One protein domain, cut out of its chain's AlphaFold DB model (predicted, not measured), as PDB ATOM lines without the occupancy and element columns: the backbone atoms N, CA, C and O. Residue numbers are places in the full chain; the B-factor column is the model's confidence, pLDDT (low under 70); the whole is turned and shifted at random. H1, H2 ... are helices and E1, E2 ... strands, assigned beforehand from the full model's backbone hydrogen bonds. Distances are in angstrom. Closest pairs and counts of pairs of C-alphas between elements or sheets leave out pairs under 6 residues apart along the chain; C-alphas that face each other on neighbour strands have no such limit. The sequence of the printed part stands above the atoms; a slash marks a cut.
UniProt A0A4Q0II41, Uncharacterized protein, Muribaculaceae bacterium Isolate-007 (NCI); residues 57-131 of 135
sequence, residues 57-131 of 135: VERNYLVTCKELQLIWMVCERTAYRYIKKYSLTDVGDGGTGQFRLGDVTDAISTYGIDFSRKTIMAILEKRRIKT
ATOM      1  N   VAL A  57     -32.608  10.458  21.215       88.88
ATOM      2  CA  VAL A  57     -31.603   9.396  21.091       88.88
ATOM      3  C   VAL A  57     -31.641   8.813  19.682       88.88
ATOM      4  O   VAL A  57     -30.601   8.677  19.036       88.88
ATOM      5  N   GLU A  58     -32.834   8.523  19.177       90.62
ATOM      6  CA  GLU A  58     -33.065   7.973  17.846       90.62
ATOM      7  C   GLU A  58     -32.648   8.937  16.741       90.62
ATOM      8  O   GLU A  58     -32.042   8.521  15.751       90.62
ATOM      9  N   ARG A  59     -32.889  10.241  16.928       90.81
ATOM     10  CA  ARG A  59     -32.425  11.287  16.003       90.81
ATOM     11  C   ARG A  59     -30.908  11.279  15.839       90.81
ATOM     12  O   ARG A  59     -30.414  11.565  14.750       90.81
ATOM     13  N   ASN A  60     -30.177  10.911  16.891       91.75
ATOM     14  CA  ASN A  60     -28.719  10.838  16.897       91.75
ATOM     15  C   ASN A  60     -28.154   9.509  16.372       91.75
ATOM     16  O   ASN A  60     -26.933   9.365  16.268       91.75
ATOM     17  N   TYR A  61     -28.991   8.533  16.008       92.75
ATOM     18  CA  TYR A  61     -28.497   7.305  15.394       92.75
ATOM     19  C   TYR A  61     -27.827   7.585  14.051       92.75
ATOM     20  O   TYR A  61     -28.370   8.271  13.188       92.75
ATOM     21  N   LEU A  62     -26.639   7.006  13.871       92.44
ATOM     22  CA  LEU A  62     -25.873   7.125  12.639       92.44
ATOM     23  C   LEU A  62     -26.328   6.080  11.620       92.44
ATOM     24  O   LEU A  62     -26.314   4.875  11.904       92.44
ATOM     25  N   VAL A  63     -26.680   6.550  10.428       93.44
ATOM     26  CA  VAL A  63     -27.005   5.734   9.261       93.44
ATOM     27  C   VAL A  63     -25.929   5.857   8.197       93.44
ATOM     28  O   VAL A  63     -25.396   6.928   7.931       93.44
ATOM     29  N   THR A  64     -25.604   4.731   7.583       93.69
ATOM     30  CA  THR A  64     -24.620   4.641   6.501       93.69
ATOM     31  C   THR A  64     -25.223   5.025   5.151       93.69
ATOM     32  O   THR A  64     -26.436   4.948   4.951       93.69
ATOM     33  N   CYS A  65     -24.378   5.321   4.160       92.25
ATOM     34  CA  CYS A  65     -24.826   5.519   2.775       92.25
ATOM     35  C   CYS A  65     -25.647   4.328   2.221       92.25
ATOM     36  O   CYS A  65     -26.608   4.517   1.476       92.25
ATOM     37  N   LYS A  66     -25.332   3.086   2.621       92.94
ATOM     38  CA  LYS A  66     -26.132   1.905   2.242       92.94
ATOM     39  C   LYS A  66     -27.520   1.918   2.880       92.94
ATOM     40  O   LYS A  66     -28.501   1.595   2.219       92.94
ATOM     41  N   GLU A  67     -27.616   2.303   4.149       95.00
ATOM     42  CA  GLU A  67     -28.908   2.457   4.825       95.00
ATOM     43  C   GLU A  67     -29.720   3.601   4.205       95.00
ATOM     44  O   GLU A  67     -30.913   3.429   3.987       95.00
ATOM     45  N   LEU A  68     -29.084   4.705   3.796       94.19
ATOM     46  CA  LEU A  68     -29.743   5.789   3.056       94.19
ATOM     47  C   LEU A  68     -30.352   5.333   1.728       94.19
ATOM     48  O   LEU A  68     -31.486   5.694   1.422       94.19
ATOM     49  N   GLN A  69     -29.638   4.509   0.954       94.75
ATOM     50  CA  GLN A  69     -30.174   3.919  -0.280       94.75
ATOM     51  C   GLN A  69     -31.462   3.132  -0.015       94.75
ATOM     52  O   GLN A  69     -32.439   3.263  -0.751       94.75
ATOM     53  N   LEU A  70     -31.481   2.354   1.069       95.19
ATOM     54  CA  LEU A  70     -32.639   1.554   1.469       95.19
ATOM     55  C   LEU A  70     -33.772   2.396   2.064       95.19
ATOM     56  O   LEU A  70     -34.937   2.025   1.916       95.19
ATOM     57  N   ILE A  71     -33.455   3.496   2.752       93.94
ATOM     58  CA  ILE A  71     -34.450   4.435   3.281       93.94
ATOM     59  C   ILE A  71     -35.130   5.142   2.115       93.94
ATOM     60  O   ILE A  71     -36.347   5.096   2.027       93.94
ATOM     61  N   TRP A  72     -34.379   5.741   1.192       92.00
ATOM     62  CA  TRP A  72     -34.949   6.473   0.055       92.00
ATOM     63  C   TRP A  72     -35.391   5.577  -1.106       92.00
ATOM     64  O   TRP A  72     -35.972   6.074  -2.064       92.00
ATOM     65  N   MET A  73     -35.137   4.267  -1.031       91.69
ATOM     66  CA  MET A  73     -35.475   3.287  -2.074       91.69
ATOM     67  C   MET A  73     -34.852   3.637  -3.435       91.69
ATOM     68  O   MET A  73     -35.478   3.510  -4.485       91.69
ATOM     69  N   VAL A  74     -33.599   4.091  -3.415       90.88
ATOM     70  CA  VAL A  74     -32.862   4.525  -4.607       90.88
ATOM     71  C   VAL A  74     -31.517   3.820  -4.720       90.88
ATOM     72  O   VAL A  74     -30.974   3.304  -3.746       90.88
ATOM     73  N   CYS A  75     -30.942   3.838  -5.921       90.00
ATOM     74  CA  CYS A  75     -29.576   3.378  -6.130       90.00
ATOM     75  C   CYS A  75     -28.542   4.339  -5.520       90.00
ATOM     76  O   CYS A  75     -28.803   5.529  -5.315       90.00
ATOM     77  N   GLU A  76     -27.331   3.831  -5.306       91.12
ATOM     78  CA  GLU A  76     -26.196   4.552  -4.722       91.12
ATOM     79  C   GLU A  76     -25.938   5.929  -5.347       91.12
ATOM     80  O   GLU A  76     -25.842   6.934  -4.642       91.12
ATOM     81  N   ARG A  77     -25.902   6.012  -6.682       91.56
ATOM     82  CA  ARG A  77     -25.675   7.279  -7.394       91.56
ATOM     83  C   ARG A  77     -26.718   8.340  -7.032       91.56
ATOM     84  O   ARG A  77     -26.381   9.517  -6.894       91.56
ATOM     85  N   THR A  78     -27.980   7.941  -6.915       90.25
ATOM     86  CA  THR A  78     -29.073   8.849  -6.557       90.25
ATOM     87  C   THR A  78     -29.016   9.213  -5.079       90.25
ATOM     88  O   THR A  78     -29.224  10.379  -4.755       90.25
ATOM     89  N   ALA A  79     -28.640   8.278  -4.201       91.00
ATOM     90  CA  ALA A  79     -28.416   8.575  -2.789       91.00
ATOM     91  C   ALA A  79     -27.328   9.648  -2.599       91.00
ATOM     92  O   ALA A  79     -27.579  10.638  -1.917       91.00
ATOM     93  N   TYR A  80     -26.178   9.551  -3.279       90.62
ATOM     94  CA  TYR A  80     -25.148  10.603  -3.230       90.62
ATOM     95  C   TYR A  80     -25.638  11.953  -3.758       90.62
ATOM     96  O   TYR A  80     -25.321  13.003  -3.193       90.62
ATOM     97  N   ARG A  81     -26.447  11.951  -4.827       91.88
ATOM     98  CA  ARG A  81     -27.082  13.182  -5.316       91.88
ATOM     99  C   ARG A  81     -28.016  13.785  -4.272       91.88
ATOM    100  O   ARG A  81     -28.014  15.000  -4.127       91.88
ATOM    101  N   TYR A  82     -28.786  12.968  -3.560       91.38
ATOM    102  CA  TYR A  82     -29.707  13.421  -2.517       91.38
ATOM    103  C   TYR A  82     -28.969  13.944  -1.287       91.38
ATOM    104  O   TYR A  82     -29.309  15.022  -0.817       91.38
ATOM    105  N   ILE A  83     -27.908  13.264  -0.842       91.62
ATOM    106  CA  ILE A  83     -27.019  13.744   0.229       91.62
ATOM    107  C   ILE A  83     -26.550  15.172  -0.075       91.62
ATOM    108  O   ILE A  83     -26.719  16.066   0.750       91.62
ATOM    109  N   LYS A  84     -26.043  15.413  -1.293       90.38
ATOM    110  CA  LYS A  84     -25.595  16.747  -1.710       90.38
ATOM    111  C   LYS A  84     -26.754  17.735  -1.884       90.38
ATOM    112  O   LYS A  84     -26.643  18.876  -1.455       90.38
ATOM    113  N   LYS A  85     -27.851  17.316  -2.525       90.75
ATOM    114  CA  LYS A  85     -29.015  18.173  -2.819       90.75
ATOM    115  C   LYS A  85     -29.684  18.680  -1.541       90.75
ATOM    116  O   LYS A  85     -30.088  19.834  -1.495       90.75
ATOM    117  N   TYR A  86     -29.788  17.828  -0.527       89.25
ATOM    118  CA  TYR A  86     -30.444  18.137   0.745       89.25
ATOM    119  C   TYR A  86     -29.453  18.530   1.845       89.25
ATOM    120  O   TYR A  86     -29.851  18.661   2.996       89.25
ATOM    121  N   SER A  87     -28.180  18.748   1.490       89.50
ATOM    122  CA  SER A  87     -27.120  19.215   2.392       89.50
ATOM    123  C   SER A  87     -26.972  18.377   3.668       89.50
ATOM    124  O   SER A  87     -26.767  18.918   4.754       89.50
ATOM    125  N   LEU A  88     -27.067  17.047   3.548       91.56
ATOM    126  CA  LEU A  88     -26.818  16.169   4.688       91.56
ATOM    127  C   LEU A  88     -25.343  16.234   5.082       91.56
ATOM    128  O   LEU A  88     -24.455  16.078   4.241       91.56
ATOM    129  N   THR A  89     -25.098  16.436   6.373       90.69
ATOM    130  CA  THR A  89     -23.743  16.527   6.916       90.69
ATOM    131  C   THR A  89     -23.228  15.132   7.251       90.69
ATOM    132  O   THR A  89     -23.871  14.399   8.003       90.69
ATOM    133  N   ASP A  90     -22.074  14.767   6.689       91.69
ATOM    134  CA  ASP A  90     -21.344  13.574   7.121       91.69
ATOM    135  C   ASP A  90     -20.740  13.855   8.501       91.69
ATOM    136  O   ASP A  90     -19.947  14.782   8.671       91.69
ATOM    137  N   VAL A  91     -21.175  13.087   9.494       90.88
ATOM    138  CA  VAL A  91     -20.701  13.157  10.883       90.88
ATOM    139  C   VAL A  91     -19.768  11.995  11.222       90.88
ATOM    140  O   VAL A  91     -19.341  11.857  12.367       90.88
ATOM    141  N   GLY A  92     -19.488  11.132  10.245       80.06
ATOM    142  CA  GLY A  92     -18.568  10.024  10.383       80.06
ATOM    143  C   GLY A  92     -17.116  10.489  10.388       80.06
ATOM    144  O   GLY A  92     -16.717  11.368   9.623       80.06
ATOM    145  N   ASP A  93     -16.299   9.857  11.226       75.00
ATOM    146  CA  ASP A  93     -14.872  10.162  11.281       75.00
ATOM    147  C   ASP A  93     -14.204   9.788   9.944       75.00
ATOM    148  O   ASP A  93     -14.480   8.723   9.383       75.00
ATOM    149  N   GLY A  94     -13.385  10.687   9.394       69.25
ATOM    150  CA  GLY A  94     -12.648  10.469   8.142       69.25
ATOM    151  C   GLY A  94     -13.480  10.259   6.865       69.25
ATOM    152  O   GLY A  94     -12.970   9.658   5.920       69.25
ATOM    153  N   GLY A  95     -14.737  10.722   6.799       70.06
ATOM    154  CA  GLY A  95     -15.570  10.574   5.593       70.06
ATOM    155  C   GLY A  95     -16.154   9.169   5.430       70.06
ATOM    156  O   GLY A  95     -16.296   8.653   4.321       70.06
ATOM    157  N   THR A  96     -16.472   8.520   6.551       75.31
ATOM    158  CA  THR A  96     -17.093   7.188   6.582       75.31
ATOM    159  C   THR A  96     -18.521   7.161   6.017       75.31
ATOM    160  O   THR A  96     -19.102   6.076   5.906       75.31
ATOM    161  N   GLY A  97     -19.090   8.307   5.614       85.44
ATOM    162  CA  GLY A  97     -20.407   8.386   4.991       85.44
ATOM    163  C   GLY A  97     -21.508   8.030   5.979       85.44
ATOM    164  O   GLY A  97     -22.363   7.184   5.676       85.44
ATOM    165  N   GLN A  98     -21.445   8.625   7.173       93.38
ATOM    166  CA  GLN A  98     -22.404   8.428   8.251       93.38
ATOM    167  C   GLN A  98     -23.208   9.704   8.491       93.38
ATOM    168  O   GLN A  98     -22.662  10.788   8.639       93.38
ATOM    169  N   PHE A  99     -24.524   9.561   8.576       94.06
ATOM    170  CA  PHE A  99     -25.462  10.676   8.655       94.06
ATOM    171  C   PHE A  99     -26.395  10.469   9.840       94.06
ATOM    172  O   PHE A  99     -26.705   9.329  10.188       94.06
ATOM    173  N   ARG A 100     -26.860  11.544  10.476       93.81
ATOM    174  CA  ARG A 100     -27.837  11.422  11.564       93.81
ATOM    175  C   ARG A 100     -29.205  11.063  11.004       93.81
ATOM    176  O   ARG A 100     -29.669  11.677  10.048       93.81
ATOM    177  N   LEU A 101     -29.871  10.095  11.625       93.56
ATOM    178  CA  LEU A 101     -31.206   9.667  11.221       93.56
ATOM    179  C   LEU A 101     -32.222  10.818  11.309       93.56
ATOM    180  O   LEU A 101     -33.065  10.928  10.424       93.56
ATOM    181  N   GLY A 102     -32.091  11.698  12.310       91.94
ATOM    182  CA  GLY A 102     -32.918  12.901  12.447       91.94
ATOM    183  C   GLY A 102     -32.843  13.813  11.221       91.94
ATOM    184  O   GLY A 102     -33.874  14.139  10.640       91.94
ATOM    185  N   ASP A 103     -31.633  14.137  10.762       92.62
ATOM    186  CA  ASP A 103     -31.418  15.003   9.592       92.62
ATOM    187  C   ASP A 103     -32.018  14.379   8.318       92.62
ATOM    188  O   ASP A 103     -32.575  15.062   7.457       92.62
ATOM    189  N   VAL A 104     -31.958  13.048   8.210       93.06
ATOM    190  CA  VAL A 104     -32.540  12.293   7.092       93.06
ATOM    191  C   VAL A 104     -34.065  12.345   7.120       93.06
ATOM    192  O   VAL A 104     -34.684  12.574   6.078       93.06
ATOM    193  N   THR A 105     -34.686  12.145   8.285       91.00
ATOM    194  CA  THR A 105     -36.147  12.235   8.426       91.00
ATOM    195  C   THR A 105     -36.658  13.657   8.236       91.00
ATOM    196  O   THR A 105     -37.705  13.848   7.616       91.00
ATOM    197  N   ASP A 106     -35.894  14.655   8.675       89.06
ATOM    198  CA  ASP A 106     -36.229  16.060   8.470       89.06
ATOM    199  C   ASP A 106     -36.177  16.405   6.978       89.06
ATOM    200  O   ASP A 106     -37.096  17.045   6.467       89.06
ATOM    201  N   ALA A 107     -35.175  15.910   6.240       87.69
ATOM    202  CA  ALA A 107     -35.110  16.063   4.788       87.69
ATOM    203  C   ALA A 107     -36.291  15.369   4.082       87.69
ATOM    204  O   ALA A 107     -36.885  15.932   3.161       87.69
ATOM    205  N   ILE A 108     -36.673  14.167   4.522       88.06
ATOM    206  CA  ILE A 108     -37.846  13.454   3.992       88.06
ATOM    207  C   ILE A 108     -39.119  14.284   4.169       88.06
ATOM    208  O   ILE A 108     -39.868  14.448   3.203       88.06
ATOM    209  N   SER A 109     -39.339  14.821   5.370       83.06
ATOM    210  CA  SER A 109     -40.509  15.640   5.696       83.06
ATOM    211  C   SER A 109     -40.510  16.953   4.909       83.06
ATOM    212  O   SER A 109     -41.468  17.260   4.200       83.06
ATOM    213  N   THR A 110     -39.388  17.676   4.942       83.06
ATOM    214  CA  THR A 110     -39.231  19.000   4.323       83.06
ATOM    215  C   THR A 110     -39.399  18.954   2.806       83.06
ATOM    216  O   THR A 110     -40.073  19.803   2.230       83.06
ATOM    217  N   TYR A 111     -38.807  17.955   2.141       82.69
ATOM    218  CA  TYR A 111     -38.788  17.869   0.676       82.69
ATOM    219  C   TYR A 111     -39.792  16.854   0.110       82.69
ATOM    220  O   TYR A 111     -39.855  16.652  -1.105       82.69
ATOM    221  N   GLY A 112     -40.582  16.198   0.966       81.38
ATOM    222  CA  GLY A 112     -41.566  15.193   0.562       81.38
ATOM    223  C   GLY A 112     -40.950  14.037  -0.230       81.38
ATOM    224  O   GLY A 112     -41.458  13.693  -1.302       81.38
ATOM    225  N   ILE A 113     -39.829  13.501   0.257       82.75
ATOM    226  CA  ILE A 113     -39.080  12.413  -0.385       82.75
ATOM    227  C   ILE A 113     -39.788  11.087  -0.094       82.75
ATOM    228  O   ILE A 113     -40.114  10.802   1.054       82.75
ATOM    229  N   ASP A 114     -39.989  10.252  -1.113       85.12
ATOM    230  CA  ASP A 114     -40.506   8.900  -0.900       85.12
ATOM    231  C   ASP A 114     -39.496   8.060  -0.104       85.12
ATOM    232  O   ASP A 114     -38.290   8.103  -0.361       85.12
ATOM    233  N   PHE A 115     -39.980   7.290   0.872       88.62
ATOM    234  CA  PHE A 115     -39.112   6.510   1.751       88.62
ATOM    235  C   PHE A 115     -39.749   5.199   2.230       88.62
ATOM    236  O   PHE A 115     -40.968   5.041   2.274       88.62
ATOM    237  N   SER A 116     -38.899   4.252   2.628       89.69
ATOM    238  CA  SER A 116     -39.275   2.976   3.228       89.69
ATOM    239  C   SER A 116     -39.353   3.096   4.749       89.69
ATOM    240  O   SER A 116     -38.345   3.010   5.460       89.69
ATOM    241  N   ARG A 117     -40.577   3.207   5.273       84.81
ATOM    242  CA  ARG A 117     -40.836   3.158   6.723       84.81
ATOM    243  C   ARG A 117     -40.319   1.866   7.358       84.81
ATOM    244  O   ARG A 117     -39.765   1.898   8.452       84.81
ATOM    245  N   LYS A 118     -40.458   0.732   6.659       89.06
ATOM    246  CA  LYS A 118     -39.962  -0.572   7.126       89.06
ATOM    247  C   LYS A 118     -38.452  -0.538   7.378       89.06
ATOM    248  O   LYS A 118     -37.995  -1.092   8.372       89.06
ATOM    249  N   THR A 119     -37.694   0.126   6.506       90.56
ATOM    250  CA  THR A 119     -36.241   0.268   6.668       90.56
ATOM    251  C   THR A 119     -35.907   1.103   7.902       90.56
ATOM    252  O   THR A 119     -35.058   0.691   8.686       90.56
ATOM    253  N   ILE A 120     -36.593   2.233   8.108       90.75
ATOM    254  CA  ILE A 120     -36.387   3.076   9.296       90.75
ATOM    255  C   ILE A 120     -36.670   2.274  10.573       90.75
ATOM    256  O   ILE A 120     -35.820   2.228  11.456       90.75
ATOM    257  N   MET A 121     -37.796   1.558  10.637       89.12
ATOM    258  CA  MET A 121     -38.136   0.729  11.802       89.12
ATOM    259  C   MET A 121     -37.097  -0.362  12.070       89.12
ATOM    260  O   MET A 121     -36.691  -0.551  13.212       89.12
ATOM    261  N   ALA A 122     -36.604  -1.028  11.023       90.44
ATOM    262  CA  ALA A 122     -35.558  -2.036  11.166       90.44
ATOM    263  C   ALA A 122     -34.237  -1.443  11.694       90.44
ATOM    264  O   ALA A 122     -33.531  -2.095  12.465       90.44
ATOM    265  N   ILE A 123     -33.893  -0.210  11.304       90.44
ATOM    266  CA  ILE A 123     -32.722   0.505  11.834       90.44
ATOM    267  C   ILE A 123     -32.925   0.815  13.319       90.44
ATOM    268  O   ILE A 123     -32.029   0.526  14.117       90.44
ATOM    269  N   LEU A 124     -34.087   1.355  13.692       89.94
ATOM    270  CA  LEU A 124     -34.417   1.677  15.081       89.94
ATOM    271  C   LEU A 124     -34.370   0.432  15.966       89.94
ATOM    272  O   LEU A 124     -33.672   0.427  16.973       89.94
ATOM    273  N   GLU A 125     -35.026  -0.652  15.557       88.75
ATOM    274  CA  GLU A 125     -35.036  -1.923  16.285       88.75
ATOM    275  C   GLU A 125     -33.618  -2.482  16.464       88.75
ATOM    276  O   GLU A 125     -33.185  -2.774  17.579       88.75
ATOM    277  N   LYS A 126     -32.831  -2.530  15.381       88.81
ATOM    278  CA  LYS A 126     -31.438  -2.996  15.415       88.81
ATOM    279  C   LYS A 126     -30.558  -2.167  16.353       88.81
ATOM    280  O   LYS A 126     -29.605  -2.703  16.919       88.81
ATOM    281  N   ARG A 127     -30.816  -0.863  16.481       86.00
ATOM    282  CA  ARG A 127     -30.045   0.038  17.352       86.00
ATOM    283  C   ARG A 127     -30.524  -0.026  18.799       86.00
ATOM    284  O   ARG A 127     -29.677  -0.137  19.677       86.00
ATOM    285  N   ARG A 128     -31.834  -0.107  19.038       82.31
ATOM    286  CA  ARG A 128     -32.421  -0.351  20.364       82.31
ATOM    287  C   ARG A 128     -31.951  -1.672  20.974       82.31
ATOM    288  O   ARG A 128     -31.696  -1.715  22.161       82.31
ATOM    289  N   ILE A 129     -31.744  -2.729  20.184       67.31
ATOM    290  CA  ILE A 129     -31.158  -3.988  20.693       67.31
ATOM    291  C   ILE A 129     -29.699  -3.795  21.145       67.31
ATOM    292  O   ILE A 129     -29.231  -4.460  22.066       67.31
ATOM    293  N   LYS A 130     -28.956  -2.900  20.488       63.97
ATOM    294  CA  LYS A 130     -27.545  -2.633  20.805       63.97
ATOM    295  C   LYS A 130     -27.361  -1.666  21.969       63.97
ATOM    296  O   LYS A 130     -26.293  -1.660  22.574       63.97
ATOM    297  N   THR A 131     -28.356  -0.836  22.254       57.91
ATOM    298  CA  THR A 131     -28.334   0.114  23.365       57.91
ATOM    299  C   THR A 131     -29.139  -0.484  24.519       57.91
ATOM    300  O   THR A 131     -30.334  -0.694  24.348       57.91
TER     301      THR A 131
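AT A GLANCE: This is residues 57 to 131 of the 135 residues of an uncharacterized protein of Muribaculaceae bacterium Isolate-007 (NCI) (UniProt A0A4Q0II41). A very short two-strand antiparallel ribbon, E1 beside E2, sits at the root of two strand-helix pieces: E1 leads straight into H1 and E2 straight into H3, and these two helices are near each other. H1 lies in the middle of the domain, between H2, which crosses it nearly at a right angle, and H4, which meets it with its first residues and reaches to the opposite end of the longest axis from H2. The printed part has 75 residues with four named helices and two named strands, in the order E1, H1, H2, E2, H3, H4, and its class is mostly helix. It is compact, with a radius of gyration of the C-alphas of 11.5 A, and its C-alphas span 32 by 29 by 21 A.

HOW THE PARTS SIT: The sheet pairs E1, residues 62 to 64, with E2, residues 98 to 100, antiparallel at 137 degrees between their directions. C-alphas 63 and 99 face each other at 5.2 A, and both N 63 to O 99 and N 99 to O 63 are within hydrogen-bond range at 2.8 A. H1, residues 65 to 72, follows E1 by a tight link, and the closest C-alphas of H1 and E2 are those of Cys 65 and Gln 98, 6.7 A apart. H2, residues 76 to 85, touches H1, about perpendicular at 82 degrees, with the C-alphas of Gln 69 and Ala 79 closest at 5.6 A. H4, residues 117 to 130, touches H1 with residues 117 to 120 alone, opposite ways at a steep tilt of 44 degrees; the closest C-alphas are those of Ile 71 and Thr 119, 5.7 A apart. H3, residues 101 to 111, touches no helix but is near H1, with 8 pairs of C-alphas within 10 A. H3 is apart from both H2 and H4. In H1, H2 and H3 every O i to N i+4 pair is within hydrogen-bond range, and in H4 9 of 10 are.

IN THESE COORDINATES: E1 begins at C-alpha 62, (-25.873, 7.125, 12.639), and is 6.7 A long; E2 is 7.0 A long. H1 measures 10.5 A and H2 14.0 A. H3 measures 15.4 A from C-alpha 101 at (-31.206, 9.667, 11.221). H4, the longest helix, runs 20.2 A to C-alpha 130 at (-27.545, -2.633, 20.805).

THE WHOLE: The two C-alphas farthest apart are those of Lys 85 and Ile 129, at 32.4 A. The printed part has no cut. The link from H2 to E2, residues 86 to 97, is long, and its C-alphas lie 9 to 18 A from the mean of all C-alphas; the other links are tight. The mean pLDDT of the printed part is 88.0, and residue 94 and residues 129 to 131 are under 70.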